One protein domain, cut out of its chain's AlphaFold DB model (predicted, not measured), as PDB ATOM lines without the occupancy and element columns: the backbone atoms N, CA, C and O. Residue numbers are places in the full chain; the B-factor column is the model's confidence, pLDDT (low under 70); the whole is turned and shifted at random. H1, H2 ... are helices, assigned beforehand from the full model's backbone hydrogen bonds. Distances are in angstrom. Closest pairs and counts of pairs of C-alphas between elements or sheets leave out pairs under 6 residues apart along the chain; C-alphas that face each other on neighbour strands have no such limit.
ATOM      1  N   THR A 332     193.775 206.992 203.762       58.69
ATOM      2  CA  THR A 332     192.511 207.057 204.506       58.69
ATOM      3  C   THR A 332     191.431 207.754 203.681       58.69
ATOM      4  O   THR A 332     190.335 207.224 203.530       58.69
ATOM      5  N   LYS A 333     191.753 208.894 203.055       53.84
ATOM      6  CA  LYS A 333     190.857 209.584 202.116       53.84
ATOM      7  C   LYS A 333     190.569 208.728 200.881       53.84
ATOM      8  O   LYS A 333     189.435 208.702 200.424       53.84
ATOM      9  N   PHE A 334     191.568 208.008 200.370       48.19
ATOM     10  CA  PHE A 334     191.400 207.074 199.255       48.19
ATOM     11  C   PHE A 334     190.431 205.934 199.601       48.19
ATOM     12  O   PHE A 334     189.510 205.670 198.838       48.19
ATOM     13  N   ARG A 335     190.559 205.325 200.790       51.84
ATOM     14  CA  ARG A 335     189.617 204.303 201.279       51.84
ATOM     15  C   ARG A 335     188.212 204.864 201.499       51.84
ATOM     16  O   ARG A 335     187.260 204.198 201.130       51.84
ATOM     17  N   ILE A 336     188.085 206.088 202.020       52.50
ATOM     18  CA  ILE A 336     186.792 206.788 202.159       52.50
ATOM     19  C   ILE A 336     186.149 207.059 200.789       52.50
ATOM     20  O   ILE A 336     184.934 206.987 200.660       52.50
ATOM     21  N   LEU A 337     186.945 207.367 199.761       47.00
ATOM     22  CA  LEU A 337     186.455 207.553 198.391       47.00
ATOM     23  C   LEU A 337     186.073 206.227 197.723       47.00
ATOM     24  O   LEU A 337     185.101 206.198 196.976       47.00
ATOM     25  N   LEU A 338     186.793 205.141 198.013       45.91
ATOM     26  CA  LEU A 338     186.458 203.794 197.541       45.91
ATOM     27  C   LEU A 338     185.190 203.238 198.201       45.91
ATOM     28  O   LEU A 338     184.415 202.563 197.536       45.91
ATOM     29  N   THR A 339     184.946 203.547 199.477       48.59
ATOM     30  CA  THR A 339     183.708 203.166 200.179       48.59
ATOM     31  C   THR A 339     182.543 204.124 199.907       48.59
ATOM     32  O   THR A 339     181.408 203.859 200.306       48.59
ATOM     33  N   ALA A 340     182.783 205.231 199.197       43.53
ATOM     34  CA  ALA A 340     181.758 206.195 198.830       43.53
ATOM     35  C   ALA A 340     181.062 205.820 197.510       43.53
ATOM     36  O   ALA A 340     181.288 206.447 196.475       43.53
ATOM     37  N   ASN A 341     180.103 204.899 197.649       59.66
ATOM     38  CA  ASN A 341     178.785 204.910 196.999       59.66
ATOM     39  C   ASN A 341     178.755 204.646 195.476       59.66
ATOM     40  O   ASN A 341     179.489 205.261 194.704       59.66
ATOM     41  N   ASP A 342     177.815 203.812 195.023       61.75
ATOM     42  CA  ASP A 342     177.575 203.437 193.613       61.75
ATOM     43  C   ASP A 342     177.529 204.634 192.642       61.75
ATOM     44  O   ASP A 342     177.940 204.550 191.483       61.75
ATOM     45  N   LYS A 343     177.147 205.808 193.157       64.88
ATOM     46  CA  LYS A 343     177.174 207.103 192.457       64.88
ATOM     47  C   LYS A 343     178.548 207.491 191.891       64.88
ATOM     48  O   LYS A 343     178.612 208.275 190.943       64.88
ATOM     49  N   THR A 344     179.648 207.012 192.468       66.94
ATOM     50  CA  THR A 344     181.003 207.284 191.963       66.94
ATOM     51  C   THR A 344     181.281 206.479 190.696       66.94
ATOM     52  O   THR A 344     181.758 207.049 189.712       66.94
ATOM     53  N   TRP A 345     180.903 205.196 190.677       72.19
ATOM     54  CA  TRP A 345     181.004 204.345 189.488       72.19
ATOM     55  C   TRP A 345     180.156 204.886 188.337       72.19
ATOM     56  O   TRP A 345     180.650 204.993 187.216       72.19
ATOM     57  N   GLU A 346     178.929 205.332 188.619       74.38
ATOM     58  CA  GLU A 346     178.060 205.964 187.617       74.38
ATOM     59  C   GLU A 346     178.694 207.222 187.008       74.38
ATOM     60  O   GLU A 346     178.710 207.391 185.789       74.38
ATOM     61  N   ARG A 347     179.271 208.103 187.836       70.06
ATOM     62  CA  ARG A 347     179.927 209.332 187.358       70.06
ATOM     63  C   ARG A 347     181.141 209.042 186.488       70.06
ATOM     64  O   ARG A 347     181.305 209.678 185.448       70.06
ATOM     65  N   LEU A 348     181.979 208.096 186.908       68.69
ATOM     66  CA  LEU A 348     183.132 207.658 186.128       68.69
ATOM     67  C   LEU A 348     182.678 207.073 184.787       68.69
ATOM     68  O   LEU A 348     183.197 207.477 183.745       68.69
ATOM     69  N   GLN A 349     181.653 206.215 184.794       84.06
ATOM     70  CA  GLN A 349     181.098 205.628 183.577       84.06
ATOM     71  C   GLN A 349     180.544 206.695 182.625       84.06
ATOM     72  O   GLN A 349     180.786 206.642 181.421       84.06
ATOM     73  N   ILE A 350     179.852 207.713 183.146       75.62
ATOM     74  CA  ILE A 350     179.361 208.841 182.342       75.62
ATOM     75  C   ILE A 350     180.523 209.594 181.682       75.62
ATOM     76  O   ILE A 350     180.432 209.935 180.501       75.62
ATOM     77  N   MET A 351     181.617 209.844 182.409       68.44
ATOM     78  CA  MET A 351     182.796 210.519 181.852       68.44
ATOM     79  C   MET A 351     183.482 209.677 180.773       68.44
ATOM     80  O   MET A 351     183.799 210.213 179.712       68.44
ATOM     81  N   GLN A 352     183.631 208.367 180.991       86.69
ATOM     82  CA  GLN A 352     184.153 207.444 179.979       86.69
ATOM     83  C   GLN A 352     183.306 207.487 178.703       86.69
ATOM     84  O   GLN A 352     183.829 207.689 177.610       86.69
ATOM     85  N   ASN A 353     181.983 207.378 178.845       82.38
ATOM     86  CA  ASN A 353     181.060 207.378 177.715       82.38
ATOM     87  C   ASN A 353     181.118 208.694 176.920       82.38
ATOM     88  O   ASN A 353     180.920 208.691 175.705       82.38
ATOM     89  N   LYS A 354     181.354 209.831 177.589       66.12
ATOM     90  CA  LYS A 354     181.552 211.131 176.928       66.12
ATOM     91  C   LYS A 354     182.877 211.174 176.165       66.12
ATOM     92  O   LYS A 354     182.884 211.597 175.014       66.12
ATOM     93  N   ALA A 355     183.961 210.695 176.775       72.38
ATOM     94  CA  ALA A 355     185.282 210.668 176.154       72.38
ATOM     95  C   ALA A 355     185.314 209.778 174.901       72.38
ATOM     96  O   ALA A 355     185.817 210.207 173.868       72.38
ATOM     97  N   ILE A 356     184.710 208.585 174.959       70.94
ATOM     98  CA  ILE A 356     184.635 207.673 173.807       70.94
ATOM     99  C   ILE A 356     183.850 208.315 172.657       70.94
ATOM    100  O   ILE A 356     184.281 208.255 171.509       70.94
ATOM    101  N   ARG A 357     182.718 208.971 172.947       77.00
ATOM    102  CA  ARG A 357     181.936 209.664 171.910       77.00
ATOM    103  C   ARG A 357     182.709 210.807 171.266       77.00
ATOM    104  O   ARG A 357     182.694 210.914 170.048       77.00
ATOM    105  N   ALA A 358     183.399 211.616 172.067       66.44
ATOM    106  CA  ALA A 358     184.226 212.703 171.556       66.44
ATOM    107  C   ALA A 358     185.367 212.178 170.669       66.44
ATOM    108  O   ALA A 358     185.563 212.685 169.571       66.44
ATOM    109  N   ALA A 359     186.065 211.127 171.112       67.12
ATOM    110  CA  ALA A 359     187.178 210.531 170.372       67.12
ATOM    111  C   ALA A 359     186.752 209.910 169.031       67.12
ATOM    112  O   ALA A 359     187.527 209.922 168.082       67.12
ATOM    113  N   LEU A 360     185.526 209.384 168.952       69.31
ATOM    114  CA  LEU A 360     184.982 208.746 167.750       69.31
ATOM    115  C   LEU A 360     184.113 209.683 166.890       69.31
ATOM    116  O   LEU A 360     183.511 209.230 165.920       69.31
ATOM    117  N   GLY A 361     183.985 210.963 167.260       71.62
ATOM    118  CA  GLY A 361     183.120 211.916 166.553       71.62
ATOM    119  C   GLY A 361     181.633 211.533 166.565       71.62
ATOM    120  O   GLY A 361     180.899 211.851 165.632       71.62
ATOM    121  N   LEU A 362     181.179 210.814 167.596       64.44
ATOM    122  CA  LEU A 362     179.825 210.263 167.658       64.44
ATOM    123  C   LEU A 362     178.849 211.216 168.356       64.44
ATOM    124  O   LEU A 362     179.189 211.799 169.391       64.44
ATOM    125  N   PRO A 363     177.594 211.303 167.876       62.94
ATOM    126  CA  PRO A 363     176.558 212.069 168.551       62.94
ATOM    127  C   PRO A 363     176.337 211.629 170.003       62.94
ATOM    128  O   PRO A 363     176.422 210.449 170.343       62.94
ATOM    129  N   ILE A 364     175.969 212.575 170.874       51.28
ATOM    130  CA  ILE A 364     175.731 212.318 172.310       51.28
ATOM    131  C   ILE A 364     174.665 211.230 172.541       51.28
ATOM    132  O   ILE A 364     174.755 210.483 173.517       51.28
ATOM    133  N   TYR A 365     173.693 211.103 171.635       60.25
ATOM    134  CA  TYR A 365     172.621 210.107 171.711       60.25
ATOM    135  C   TYR A 365     173.039 208.692 171.281       60.25
ATOM    136  O   TYR A 365     172.255 207.758 171.449       60.25
ATOM    137  N   THR A 366     174.250 208.491 170.748       59.47
ATOM    138  CA  THR A 366     174.731 207.156 170.362       59.47
ATOM    139  C   THR A 366     174.732 206.230 171.574       59.47
ATOM    140  O   THR A 366     175.212 206.615 172.644       59.47
ATOM    141  N   SER A 367     174.181 205.022 171.435       74.00
ATOM    142  CA  SER A 367     173.960 204.127 172.575       74.00
ATOM    143  C   SER A 367     175.272 203.714 173.249       74.00
ATOM    144  O   SER A 367     176.312 203.571 172.606       74.00
ATOM    145  N   VAL A 368     175.219 203.522 174.571       74.25
ATOM    146  CA  VAL A 368     176.389 203.123 175.371       74.25
ATOM    147  C   VAL A 368     176.947 201.782 174.883       74.25
ATOM    148  O   VAL A 368     178.151 201.635 174.702       74.25
ATOM    149  N   ASP A 369     176.082 200.814 174.592       79.75
ATOM    150  CA  ASP A 369     176.541 199.500 174.138       79.75
ATOM    151  C   ASP A 369     177.191 199.566 172.749       79.75
ATOM    152  O   ASP A 369     178.178 198.876 172.499       79.75
ATOM    153  N   TYR A 370     176.715 200.454 171.869       74.75
ATOM    154  CA  TYR A 370     177.339 200.666 170.566       74.75
ATOM    155  C   TYR A 370     178.730 201.291 170.701       74.75
ATOM    156  O   TYR A 370     179.674 200.758 170.123       74.75
ATOM    157  N   ILE A 371     178.895 202.354 171.504       77.38
ATOM    158  CA  ILE A 371     180.205 203.016 171.655       77.38
ATOM    159  C   ILE A 371     181.265 202.080 172.250       77.38
ATOM    160  O   ILE A 371     182.415 202.123 171.821       77.38
ATOM    161  N   HIS A 372     180.900 201.203 173.189       87.12
ATOM    162  CA  HIS A 372     181.832 200.227 173.766       87.12
ATOM    163  C   HIS A 372     182.151 199.089 172.793       87.12
ATOM    164  O   HIS A 372     183.299 198.654 172.724       87.12
ATOM    165  N   LYS A 373     181.175 198.660 171.982       85.44
ATOM    166  CA  LYS A 373     181.389 197.653 170.935       85.44
ATOM    167  C   LYS A 373     182.380 198.130 169.873       85.44
ATOM    168  O   LYS A 373     183.256 197.366 169.490       85.44
ATOM    169  N   ILE A 374     182.245 199.369 169.398       78.62
ATOM    170  CA  ILE A 374     183.096 199.881 168.309       78.62
ATOM    171  C   ILE A 374     184.452 200.401 168.796       78.62
ATOM    172  O   ILE A 374     185.421 200.318 168.057       78.62
ATOM    173  N   SER A 375     184.541 200.915 170.030       82.75
ATOM    174  CA  SER A 375     185.825 201.343 170.609       82.75
ATOM    175  C   SER A 375     186.665 200.180 171.128       82.75
ATOM    176  O   SER A 375     187.855 200.361 171.366       82.75
ATOM    177  N   ASN A 376     186.056 199.008 171.347       89.62
ATOM    178  CA  ASN A 376     186.667 197.874 172.041       89.62
ATOM    179  C   ASN A 376     187.190 198.234 173.452       89.62
ATOM    180  O   ASN A 376     188.142 197.640 173.957       89.62
ATOM    181  N   ILE A 377     186.572 199.228 174.097       82.44
ATOM    182  CA  ILE A 377     186.910 199.670 175.453       82.44
ATOM    183  C   ILE A 377     185.839 199.132 176.411       82.44
ATOM    184  O   ILE A 377     184.666 199.460 176.226       82.44
ATOM    185  N   PRO A 378     186.179 198.348 177.449       88.25
ATOM    186  CA  PRO A 378     185.203 197.871 178.431       88.25
ATOM    187  C   PRO A 378     184.666 199.009 179.312       88.25
ATOM    188  O   PRO A 378     185.317 200.044 179.489       88.25
ATOM    189  N   LYS A 379     183.482 198.816 179.908       86.69
ATOM    190  CA  LYS A 379     182.936 199.739 180.918       86.69
ATOM    191  C   LYS A 379     183.890 199.803 182.118       86.69
ATOM    192  O   LYS A 379     184.569 198.826 182.434       86.69
ATOM    193  N   ILE A 380     183.948 200.943 182.805       81.25
ATOM    194  CA  ILE A 380     184.900 201.176 183.905       81.25
ATOM    195  C   ILE A 380     184.759 200.132 185.016       81.25
ATOM    196  O   ILE A 380     185.775 199.677 185.542       81.25
ATOM    197  N   LYS A 381     183.527 199.737 185.364       81.88
ATOM    198  CA  LYS A 381     183.299 198.715 186.396       81.88
ATOM    199  C   LYS A 381     183.850 197.356 185.955       81.88
ATOM    200  O   LYS A 381     184.618 196.752 186.693       81.88
ATOM    201  N   ASP A 382     183.542 196.936 184.730       85.69
ATOM    202  CA  ASP A 382     184.007 195.661 184.166       85.69
ATOM    203  C   ASP A 382     185.540 195.619 184.068       85.69
ATOM    204  O   ASP A 382     186.178 194.620 184.407       85.69
ATOM    205  N   TYR A 383     186.154 196.739 183.679       83.75
ATOM    206  CA  TYR A 383     187.606 196.892 183.655       83.75
ATOM    207  C   TYR A 383     188.227 196.779 185.054       83.75
ATOM    208  O   TYR A 383     189.205 196.057 185.242       83.75
ATOM    209  N   ALA A 384     187.650 197.463 186.047       79.25
ATOM    210  CA  ALA A 384     188.128 197.422 187.426       79.25
ATOM    211  C   ALA A 384     188.003 196.017 188.038       79.25
ATOM    212  O   ALA A 384     188.935 195.564 188.701       79.25
ATOM    213  N   VAL A 385     186.900 195.310 187.768       83.19
ATOM    214  CA  VAL A 385     186.709 193.908 188.175       83.19
ATOM    215  C   VAL A 385     187.770 193.018 187.528       83.19
ATOM    216  O   VAL A 385     188.457 192.287 188.237       83.19
ATOM    217  N   THR A 386     188.001 193.160 186.220       85.19
ATOM    218  CA  THR A 386     189.045 192.404 185.503       85.19
ATOM    219  C   THR A 386     190.434 192.645 186.109       85.19
ATOM    220  O   THR A 386     191.241 191.724 186.252       85.19
ATOM    221  N   LEU A 387     190.739 193.890 186.486       80.12
ATOM    222  CA  LEU A 387     192.008 194.245 187.120       80.12
ATOM    223  C   LEU A 387     192.136 193.636 188.527       80.12
ATOM    224  O   LEU A 387     193.210 193.156 188.901       80.12
ATOM    225  N   LEU A 388     191.042 193.628 189.293       78.56
ATOM    226  CA  LEU A 388     190.984 193.032 190.625       78.56
ATOM    227  C   LEU A 388     191.186 191.515 190.566       78.56
ATOM    228  O   LEU A 388     191.996 190.980 191.322       78.56
ATOM    229  N   GLU A 389     190.532 190.832 189.629       86.44
ATOM    230  CA  GLU A 389     190.686 189.390 189.406       86.44
ATOM    231  C   GLU A 389     192.130 189.021 189.050       86.44
ATOM    232  O   GLU A 389     192.712 188.125 189.666       86.44
ATOM    233  N   ARG A 390     192.761 189.774 188.137       84.50
ATOM    234  CA  ARG A 390     194.187 189.596 187.805       84.50
ATOM    235  C   ARG A 390     195.086 189.794 189.024       84.50
ATOM    236  O   ARG A 390     196.055 189.056 189.209       84.50
ATOM    237  N   SER A 391     194.754 190.763 189.872       77.25
ATOM    238  CA  SER A 391     195.504 191.049 191.101       77.25
ATOM    239  C   SER A 391     195.359 189.917 192.126       77.25
ATOM    240  O   SER A 391     196.353 189.506 192.726       77.25
ATOM    241  N   ILE A 392     194.158 189.346 192.276       82.31
ATOM    242  CA  ILE A 392     193.899 188.169 193.128       82.31
ATOM    243  C   ILE A 392     194.657 186.943 192.608       82.31
ATOM    244  O   ILE A 392     195.256 186.199 193.395       82.31
ATOM    245  N   GLN A 393     194.656 186.727 191.292       83.81
ATOM    246  CA  GLN A 393     195.374 185.622 190.662       83.81
ATOM    247  C   GLN A 393     196.883 185.757 190.876       83.81
ATOM    248  O   GLN A 393     197.526 184.800 191.294       83.81
ATOM    249  N   THR A 394     197.423 186.964 190.709       81.44
ATOM    250  CA  THR A 394     198.840 187.263 190.962       81.44
ATOM    251  C   THR A 394     199.213 187.030 192.428       81.44
ATOM    252  O   THR A 394     200.204 186.359 192.710       81.44
ATOM    253  N   ALA A 395     198.396 187.506 193.375       75.50
ATOM    254  CA  ALA A 395     198.606 187.255 194.804       75.50
ATOM    255  C   ALA A 395     198.561 185.752 195.138       75.50
ATOM    256  O   ALA A 395     199.363 185.267 195.935       75.50
ATOM    257  N   THR A 396     197.671 185.000 194.479       78.56
ATOM    258  CA  THR A 396     197.571 183.539 194.623       78.56
ATOM    259  C   THR A 396     198.811 182.834 194.079       78.56
ATOM    260  O   THR A 396     199.372 181.987 194.768       78.56
ATOM    261  N   SER A 397     199.279 183.199 192.883       82.50
ATOM    262  CA  SER A 397     200.500 182.642 192.286       82.50
ATOM    263  C   SER A 397     201.757 182.955 193.101       82.50
ATOM    264  O   SER A 397     202.698 182.167 193.094       82.50
ATOM    265  N   ASN A 398     201.756 184.069 193.834       79.75
ATOM    266  CA  ASN A 398     202.860 184.493 194.694       79.75
ATOM    267  C   ASN A 398     202.760 183.967 196.141       79.75
ATOM    268  O   ASN A 398     203.602 184.324 196.963       79.75
ATOM    269  N   ASN A 399     201.759 183.139 196.473       84.75
ATOM    270  CA  ASN A 399     201.484 182.664 197.838       84.75
ATOM    271  C   ASN A 399     201.284 183.788 198.887       84.75
ATOM    272  O   ASN A 399     201.456 183.562 200.088       84.75
ATOM    273  N   ASP A 400     200.869 184.988 198.468       80.56
ATOM    274  CA  ASP A 400     200.567 186.099 199.377       80.56
ATOM    275  C   ASP A 400     199.118 186.004 199.880       80.56
ATOM    276  O   ASP A 400     198.184 186.620 199.354       80.56
ATOM    277  N   ASN A 401     198.927 185.179 200.913       77.75
ATOM    278  CA  ASN A 401     197.611 184.910 201.496       77.75
ATOM    279  C   ASN A 401     196.957 186.158 202.115       77.75
ATOM    280  O   ASN A 401     195.731 186.269 202.104       77.75
ATOM    281  N   THR A 402     197.746 187.106 202.627       72.81
ATOM    282  CA  THR A 402     197.224 188.324 203.262       72.81
ATOM    283  C   THR A 402     196.695 189.302 202.219       72.81
ATOM    284  O   THR A 402     195.568 189.784 202.345       72.81
ATOM    285  N   LEU A 403     197.465 189.558 201.156       68.56
ATOM    286  CA  LEU A 403     197.017 190.412 200.056       68.56
ATOM    287  C   LEU A 403     195.812 189.801 199.340       68.56
ATOM    288  O   LEU A 403     194.830 190.500 199.085       68.56
ATOM    289  N   LYS A 404     195.853 188.490 199.076       79.50
ATOM    290  CA  LYS A 404     194.730 187.757 198.484       79.50
ATOM    291  C   LYS A 404     193.444 187.959 199.285       79.50
ATOM    292  O   LYS A 404     192.411 188.265 198.694       79.50
ATOM    293  N   GLN A 405     193.504 187.826 200.612       76.31
ATOM    294  CA  GLN A 405     192.327 187.981 201.466       76.31
ATOM    295  C   GLN A 405     191.759 189.408 201.409       76.31
ATOM    296  O   GLN A 405     190.555 189.575 201.233       76.31
ATOM    297  N   HIS A 406     192.616 190.433 201.456       73.56
ATOM    298  CA  HIS A 406     192.175 191.826 201.324       73.56
ATOM    299  C   HIS A 406     191.520 192.121 199.968       73.56
ATOM    300  O   HIS A 406     190.508 192.818 199.915       73.56
ATOM    301  N   LEU A 407     192.070 191.595 198.871       79.94
ATOM    302  CA  LEU A 407     191.507 191.794 197.533       79.94
ATOM    303  C   LEU A 407     190.163 191.067 197.360       79.94
ATOM    304  O   LEU A 407     189.246 191.627 196.763       79.94
ATOM    305  N   LEU A 408     190.011 189.868 197.934       82.19
ATOM    306  CA  LEU A 408     188.735 189.141 197.961       82.19
ATOM    307  C   LEU A 408     187.660 189.886 198.762       82.19
ATOM    308  O   LEU A 408     186.490 189.875 198.387       82.19
ATOM    309  N   ASP A 409     188.036 190.548 199.855       79.25
ATOM    310  CA  ASP A 409     187.089 191.335 200.646       79.25
ATOM    311  C   ASP A 409     186.663 192.628 199.933       79.25
ATOM    312  O   ASP A 409     185.512 193.038 200.070       79.25
ATOM    313  N   ILE A 410     187.537 193.216 199.107       74.62
ATOM    314  CA  ILE A 410     187.176 194.306 198.184       74.62
ATOM    315  C   ILE A 410     186.229 193.795 197.090       74.62
ATOM    316  O   ILE A 410     185.250 194.465 196.776       74.62
ATOM    317  N   GLN A 411     186.468 192.596 196.545       80.38
ATOM    318  CA  GLN A 411     185.622 192.008 195.498       80.38
ATOM    319  C   GLN A 411     184.176 191.795 195.964       80.38
ATOM    320  O   GLN A 411     183.257 191.966 195.177       80.38
ATOM    321  N   LYS A 412     183.954 191.480 197.246       77.88
ATOM    322  CA  LYS A 412     182.604 191.334 197.827       77.88
ATOM    323  C   LYS A 412     181.829 192.653 197.940       77.88
ATOM    324  O   LYS A 412     180.637 192.620 198.232       77.88
ATOM    325  N   GLN A 413     182.506 193.793 197.804       67.81
ATOM    326  CA  GLN A 413     181.928 195.131 197.968       67.81
ATOM    327  C   GLN A 413     181.641 195.836 196.629       67.81
ATOM    328  O   GLN A 413     181.082 196.931 196.645       67.81
TER     329      GLN A 413
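What this domain is: This is residues 332 to 413 of the 414 residues of the protein "Hypothetical protein" of Rotaria sordida (UniProt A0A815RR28). H4 and H5 make a hairpin at one end; the beginning of H4 meets H2, which runs to the other end, where H3 packs on it. The 82 printed residues, all helix in class, include five named helices, H1 to H5; residues 332 to 337 stick out. The whole is loose, radius of gyration of the C-alphas 16.0 A, spanning 47 by 28 by 17 A.

How they stand to each other: H4, residues 380 to 397, touches H5, residues 401 to 411, a hairpin at a shallow tilt of 18 degrees; C-alphas 395 and 404 are closest, 5.4 A. Residues 380 to 381 alone touch H2, residues 343 to 359, only just about perpendicular at 71 degrees; C-alphas 380 and 349 are closest, 5.9 A. Residues 353 to 357 alone touch H3, residues 368 to 375; C-alphas 353 and 368 are closest, 6.7 A.

Where its parts are: H1, residues 332 to 338, begins at (192.511, 207.057, 204.506); H5 ends at (185.622, 192.008, 195.498). H4 is 25.6 A long. Every helix O i to N i+4 pair is within hydrogen-bond range.

The domain as a whole: The printed part has no cut; 26 residues, among them 332 to 344, are under pLDDT 70.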